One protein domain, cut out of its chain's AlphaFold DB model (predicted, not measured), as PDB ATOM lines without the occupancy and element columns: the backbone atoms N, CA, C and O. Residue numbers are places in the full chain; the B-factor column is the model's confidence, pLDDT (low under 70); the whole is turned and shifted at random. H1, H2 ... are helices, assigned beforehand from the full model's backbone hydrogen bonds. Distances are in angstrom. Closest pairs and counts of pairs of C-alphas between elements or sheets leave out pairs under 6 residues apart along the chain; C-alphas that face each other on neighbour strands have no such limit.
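Overview. This is residues 7 to 59 of the 72 residues of the protein "IS1 family transposase" of Cyanothece sp. SIO1E1 (UniProt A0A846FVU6). One long helix, H1, and a shorter helix, H2, form the two arms of an open, lopsided V, joined at its narrow end by the loop of residues 33 to 41. H2 folds back beside H1 but stays apart from it, and the arms spread toward their free ends. The printed part has 53 residues, all helix by class, with H1 then H2 along the chain and no named strand. It is only just extended, close to loose, with a radius of gyration of the C-alphas of 15.0 A, and flat, spanning 47 by 27 by 11 A.

Along the chain. H1, residues 7 to 32, is 37.2 A long and begins at C-alpha 7 (140.023, 151.163, 153.827). H2, residues 42 to 58, is 24.2 A long and ends at C-alpha 58 (132.737, 131.904, 177.228).

Arrangement. H1 and H2 are apart, no C-alpha of one within 8 A of the other. Residues 7 to 29 and 46 to 59 stand free. In H1 and H2 every O i to N i+4 pair is within hydrogen-bond range.

Size, cuts and confidence. The C-alphas farthest apart, of Gln 7 and Lys 40, are 47.3 A apart. The printed part has no cut, and the link is short. Residues 7 to 9 and 34 to 40 have pLDDT under 70.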
ATOM      1  N   GLN A   7     139.661 152.173 154.822       68.25
ATOM      2  CA  GLN A   7     140.023 151.163 153.827       68.25
ATOM      3  C   GLN A   7     141.317 150.408 154.190       68.25
ATOM      4  O   GLN A   7     141.433 149.212 153.917       68.25
ATOM      5  N   ILE A   8     142.276 151.074 154.845       69.94
ATOM      6  CA  ILE A   8     143.548 150.477 155.287       69.94
ATOM      7  C   ILE A   8     143.321 149.619 156.536       69.94
ATOM      8  O   ILE A   8     143.855 148.509 156.624       69.94
ATOM      9  N   VAL A   9     142.490 150.091 157.470       68.62
ATOM     10  CA  VAL A   9     142.090 149.336 158.669       68.62
ATOM     11  C   VAL A   9     141.289 148.096 158.274       68.62
ATOM     12  O   VAL A   9     141.611 146.993 158.711       68.62
ATOM     13  N   CYS A  10     140.328 148.231 157.359       74.06
ATOM     14  CA  CYS A  10     139.562 147.111 156.815       74.06
ATOM     15  C   CYS A  10     140.466 146.100 156.105       74.06
ATOM     16  O   CYS A  10     140.335 144.901 156.339       74.06
ATOM     17  N   LYS A  11     141.425 146.556 155.289       78.06
ATOM     18  CA  LYS A  11     142.356 145.670 154.576       78.06
ATOM     19  C   LYS A  11     143.290 144.923 155.529       78.06
ATOM     20  O   LYS A  11     143.446 143.715 155.401       78.06
ATOM     21  N   THR A  12     143.886 145.613 156.499       81.81
ATOM     22  CA  THR A  12     144.769 144.978 157.493       81.81
ATOM     23  C   THR A  12     144.003 144.020 158.397       81.81
ATOM     24  O   THR A  12     144.475 142.909 158.636       81.81
ATOM     25  N   TYR A  13     142.802 144.397 158.840       83.81
ATOM     26  CA  TYR A  13     141.913 143.521 159.594       83.81
ATOM     27  C   TYR A  13     141.533 142.269 158.793       83.81
ATOM     28  O   TYR A  13     141.669 141.159 159.306       83.81
ATOM     29  N   MET A  14     141.138 142.429 157.525       86.44
ATOM     30  CA  MET A  14     140.774 141.324 156.635       86.44
ATOM     31  C   MET A  14     141.935 140.343 156.458       86.44
ATOM     32  O   MET A  14     141.770 139.158 156.741       86.44
ATOM     33  N   THR A  15     143.132 140.836 156.115       88.62
ATOM     34  CA  THR A  15     144.334 139.998 155.990       88.62
ATOM     35  C   THR A  15     144.641 139.255 157.292       88.62
ATOM     36  O   THR A  15     145.046 138.092 157.270       88.62
ATOM     37  N   ARG A  16     144.427 139.896 158.450       90.62
ATOM     38  CA  ARG A  16     144.640 139.268 159.760       90.62
ATOM     39  C   ARG A  16     143.655 138.125 159.998       90.62
ATOM     40  O   ARG A  16     144.072 137.039 160.388       90.62
ATOM     41  N   VAL A  17     142.369 138.349 159.726       87.38
ATOM     42  CA  VAL A  17     141.316 137.328 159.848       87.38
ATOM     43  C   VAL A  17     141.577 136.152 158.901       87.38
ATOM     44  O   VAL A  17     141.482 134.993 159.306       87.38
ATOM     45  N   GLU A  18     141.962 136.418 157.653       89.88
ATOM     46  CA  GLU A  18     142.309 135.383 156.672       89.88
ATOM     47  C   GLU A  18     143.551 134.576 157.075       89.88
ATOM     48  O   GLU A  18     143.572 133.346 156.927       89.88
ATOM     49  N   GLY A  19     144.563 135.245 157.632       91.69
ATOM     50  CA  GLY A  19     145.761 134.610 158.173       91.69
ATOM     51  C   GLY A  19     145.436 133.653 159.321       91.69
ATOM     52  O   GLY A  19     145.838 132.486 159.286       91.69
ATOM     53  N   GLU A  20     144.639 134.097 160.293       88.62
ATOM     54  CA  GLU A  20     144.209 133.257 161.418       88.62
ATOM     55  C   GLU A  20     143.363 132.061 160.941       88.62
ATOM     56  O   GLU A  20     143.602 130.924 161.357       88.62
ATOM     57  N   ASN A  21     142.454 132.270 159.983       88.62
ATOM     58  CA  ASN A  21     141.675 131.189 159.366       88.62
ATOM     59  C   ASN A  21     142.559 130.164 158.636       88.62
ATOM     60  O   ASN A  21     142.292 128.959 158.673       88.62
ATOM     61  N   THR A  22     143.616 130.621 157.965       92.06
ATOM     62  CA  THR A  22     144.584 129.743 157.292       92.06
ATOM     63  C   THR A  22     145.366 128.910 158.305       92.06
ATOM     64  O   THR A  22     145.495 127.693 158.137       92.06
ATOM     65  N   ARG A  23     145.821 129.525 159.405       86.88
ATOM     66  CA  ARG A  23     146.503 128.821 160.504       86.88
ATOM     67  C   ARG A  23     145.601 127.773 161.148       86.88
ATOM     68  O   ARG A  23     146.036 126.639 161.348       86.88
ATOM     69  N   LEU A  24     144.336 128.108 161.402       85.75
ATOM     70  CA  LEU A  24     143.362 127.170 161.959       85.75
ATOM     71  C   LEU A  24     143.186 125.938 161.059       85.75
ATOM     72  O   LEU A  24     143.298 124.805 161.532       85.75
ATOM     73  N   ARG A  25     142.983 126.144 159.751       87.06
ATOM     74  CA  ARG A  25     142.883 125.047 158.772       87.06
ATOM     75  C   ARG A  25     144.141 124.182 158.746       87.06
ATOM     76  O   ARG A  25     144.037 122.955 158.711       87.06
ATOM     77  N   HIS A  26     145.322 124.797 158.814       88.06
ATOM     78  CA  HIS A  26     146.589 124.074 158.871       88.06
ATOM     79  C   HIS A  26     146.673 123.157 160.103       88.06
ATOM     80  O   HIS A  26     146.999 121.972 159.974       88.06
ATOM     81  N   TYR A  27     146.336 123.668 161.292       82.12
ATOM     82  CA  TYR A  27     146.348 122.872 162.522       82.12
ATOM     83  C   TYR A  27     145.316 121.740 162.494       82.12
ATOM     84  O   TYR A  27     145.652 120.612 162.860       82.12
ATOM     85  N   LEU A  28     144.106 121.988 161.980       80.88
ATOM     86  CA  LEU A  28     143.086 120.950 161.790       80.88
ATOM     87  C   LEU A  28     143.572 119.830 160.858       80.88
ATOM     88  O   LEU A  28     143.434 118.650 161.180       80.88
ATOM     89  N   ALA A  29     144.219 120.171 159.740       84.50
ATOM     90  CA  ALA A  29     144.785 119.188 158.815       84.50
ATOM     91  C   ALA A  29     145.938 118.376 159.435       84.50
ATOM     92  O   ALA A  29     146.166 117.219 159.072       84.50
ATOM     93  N   ARG A  30     146.701 118.969 160.361       79.81
ATOM     94  CA  ARG A  30     147.737 118.259 161.124       79.81
ATOM     95  C   ARG A  30     147.116 117.298 162.135       79.81
ATOM     96  O   ARG A  30     147.594 116.178 162.279       79.81
ATOM     97  N   LEU A  31     146.018 117.707 162.762       76.06
ATOM     98  CA  LEU A  31     145.269 116.881 163.695       76.06
ATOM     99  C   LEU A  31     144.621 115.664 163.018       76.06
ATOM    100  O   LEU A  31     144.680 114.551 163.541       76.06
ATOM    101  N   HIS A  32     144.071 115.859 161.817       75.88
ATOM    102  CA  HIS A  32     143.457 114.794 161.024       75.88
ATOM    103  C   HIS A  32     144.438 113.659 160.674       75.88
ATOM    104  O   HIS A  32     144.042 112.500 160.577       75.88
ATOM    105  N   ARG A  33     145.737 113.964 160.548       77.69
ATOM    106  CA  ARG A  33     146.785 112.998 160.174       77.69
ATOM    107  C   ARG A  33     147.185 112.008 161.281       77.69
ATOM    108  O   ARG A  33     148.076 111.203 161.039       77.69
ATOM    109  N   LYS A  34     146.548 112.041 162.466       64.94
ATOM    110  CA  LYS A  34     146.774 111.105 163.594       64.94
ATOM    111  C   LYS A  34     148.263 110.799 163.843       64.94
ATOM    112  O   LYS A  34     148.660 109.646 163.983       64.94
ATOM    113  N   THR A  35     149.108 111.830 163.882       67.75
ATOM    114  CA  THR A  35     150.538 111.650 164.169       67.75
ATOM    115  C   THR A  35     150.743 111.132 165.600       67.75
ATOM    116  O   THR A  35     150.016 111.549 166.503       67.75
ATOM    117  N   LEU A  36     151.766 110.292 165.805       53.50
ATOM    118  CA  LEU A  36     152.110 109.549 167.037       53.50
ATOM    119  C   LEU A  36     151.924 110.289 168.382       53.50
ATOM    120  O   LEU A  36     151.585 109.667 169.388       53.50
ATOM    121  N   CYS A  37     152.128 111.610 168.432       57.56
ATOM    122  CA  CYS A  37     151.975 112.399 169.659       57.56
ATOM    123  C   CYS A  37     150.512 112.671 170.066       57.56
ATOM    124  O   CYS A  37     150.232 112.771 171.257       57.56
ATOM    125  N   TYR A  38     149.578 112.744 169.113       57.28
ATOM    126  CA  TYR A  38     148.146 112.973 169.372       57.28
ATOM    127  C   TYR A  38     147.333 111.674 169.395       57.28
ATOM    128  O   TYR A  38     146.231 111.637 169.937       57.28
ATOM    129  N   SER A  39     147.879 110.590 168.837       55.91
ATOM    130  CA  SER A  39     147.277 109.255 168.882       55.91
ATOM    131  C   SER A  39     147.443 108.556 170.236       55.91
ATOM    132  O   SER A  39     146.769 107.557 170.465       55.91
ATOM    133  N   LYS A  40     148.297 109.071 171.140       62.91
ATOM    134  CA  LYS A  40     148.495 108.511 172.493       62.91
ATOM    135  C   LYS A  40     147.198 108.454 173.313       62.91
ATOM    136  O   LYS A  40     147.029 107.534 174.100       62.91
ATOM    137  N   SER A  41     146.293 109.420 173.132       76.69
ATOM    138  CA  SER A  41     144.924 109.363 173.656       76.69
ATOM    139  C   SER A  41     144.010 110.293 172.857       76.69
ATOM    140  O   SER A  41     144.022 111.515 173.021       76.69
ATOM    141  N   VAL A  42     143.188 109.700 171.989       77.81
ATOM    142  CA  VAL A  42     142.150 110.417 171.225       77.81
ATOM    143  C   VAL A  42     141.160 111.115 172.165       77.81
ATOM    144  O   VAL A  42     140.607 112.160 171.828       77.81
ATOM    145  N   GLU A  43     140.952 110.557 173.354       81.81
ATOM    146  CA  GLU A  43     140.069 111.108 174.374       81.81
ATOM    147  C   GLU A  43     140.620 112.408 174.969       81.81
ATOM    148  O   GLU A  43     139.907 113.411 175.013       81.81
ATOM    149  N   MET A  44     141.915 112.447 175.302       80.62
ATOM    150  CA  MET A  44     142.574 113.683 175.743       80.62
ATOM    151  C   MET A  44     142.535 114.754 174.658       80.62
ATOM    152  O   MET A  44     142.285 115.919 174.952       80.62
ATOM    153  N   LEU A  45     142.705 114.367 173.392       80.12
ATOM    154  CA  LEU A  45     142.584 115.301 172.281       80.12
ATOM    155  C   LEU A  45     141.166 115.886 172.165       80.12
ATOM    156  O   LEU A  45     141.013 117.100 172.023       80.12
ATOM    157  N   LYS A  46     140.126 115.045 172.256       82.75
ATOM    158  CA  LYS A  46     138.725 115.499 172.263       82.75
ATOM    159  C   LYS A  46     138.460 116.458 173.425       82.75
ATOM    160  O   LYS A  46     137.852 117.503 173.206       82.75
ATOM    161  N   ASN A  47     138.951 116.140 174.623       83.31
ATOM    162  CA  ASN A  47     138.796 116.985 175.807       83.31
ATOM    163  C   ASN A  47     139.503 118.338 175.646       83.31
ATOM    164  O   ASN A  47     138.886 119.369 175.904       83.31
ATOM    165  N   SER A  48     140.737 118.360 175.137       82.81
ATOM    166  CA  SER A  48     141.481 119.600 174.881       82.81
ATOM    167  C   SER A  48     140.788 120.505 173.859       82.81
ATOM    168  O   SER A  48     140.693 121.710 174.073       82.81
ATOM    169  N   ILE A  49     140.249 119.942 172.770       83.69
ATOM    170  CA  ILE A  49     139.489 120.717 171.770       83.69
ATOM    171  C   ILE A  49     138.199 121.261 172.378       83.69
ATOM    172  O   ILE A  49     137.844 122.415 172.153       83.69
ATOM    173  N   ARG A  50     137.495 120.447 173.168       86.00
ATOM    174  CA  ARG A  50     136.246 120.855 173.816       86.00
ATOM    175  C   ARG A  50     136.482 121.983 174.823       86.00
ATOM    176  O   ARG A  50     135.695 122.925 174.858       86.00
ATOM    177  N   LEU A  51     137.585 121.920 175.571       86.00
ATOM    178  CA  LEU A  51     138.020 122.979 176.480       86.00
ATOM    179  C   LEU A  51     138.376 124.264 175.723       86.00
ATOM    180  O   LEU A  51     137.931 125.340 176.109       86.00
ATOM    181  N   LEU A  52     139.113 124.151 174.613       84.50
ATOM    182  CA  LEU A  52     139.452 125.289 173.760       84.50
ATOM    183  C   LEU A  52     138.195 125.978 173.208       84.50
ATOM    184  O   LEU A  52     138.092 127.197 173.267       84.50
ATOM    185  N   ILE A  53     137.222 125.211 172.707       86.69
ATOM    186  CA  ILE A  53     135.954 125.758 172.200       86.69
ATOM    187  C   ILE A  53     135.169 126.448 173.322       86.69
ATOM    188  O   ILE A  53     134.616 127.524 173.102       86.69
ATOM    189  N   HIS A  54     135.129 125.860 174.523       88.00
ATOM    190  CA  HIS A  54     134.488 126.484 175.681       88.00
ATOM    191  C   HIS A  54     135.150 127.820 176.026       88.00
ATOM    192  O   HIS A  54     134.459 128.829 176.141       88.00
ATOM    193  N   TYR A  55     136.479 127.846 176.114       85.88
ATOM    194  CA  TYR A  55     137.226 129.070 176.381       85.88
ATOM    195  C   TYR A  55     136.971 130.140 175.315       85.88
ATOM    196  O   TYR A  55     136.700 131.284 175.646       85.88
ATOM    197  N   LEU A  56     136.975 129.780 174.029       85.62
ATOM    198  CA  LEU A  56     136.699 130.739 172.954       85.62
ATOM    199  C   LEU A  56     135.270 131.301 173.005       85.62
ATOM    200  O   LEU A  56     135.058 132.450 172.631       85.62
ATOM    201  N   LYS A  57     134.293 130.502 173.451       86.38
ATOM    202  CA  LYS A  57     132.885 130.913 173.527       86.38
ATOM    203  C   LYS A  57     132.566 131.737 174.774       86.38
ATOM    204  O   LYS A  57     131.794 132.685 174.682       86.38
ATOM    205  N   PHE A  58     133.107 131.348 175.924       88.69
ATOM    206  CA  PHE A  58     132.737 131.904 177.228       88.69
ATOM    207  C   PHE A  58     133.827 132.777 177.848       88.69
ATOM    208  O   PHE A  58     133.565 133.431 178.849       88.69
ATOM    209  N   TRP A  59     135.037 132.784 177.272       85.88
ATOM    210  CA  TRP A  59     136.230 133.408 177.857       85.88
ATOM    211  C   TRP A  59     136.531 132.936 179.288       85.88
ATOM    212  O   TRP A  59     137.222 133.604 180.049       85.88
TER     213      TRP A  59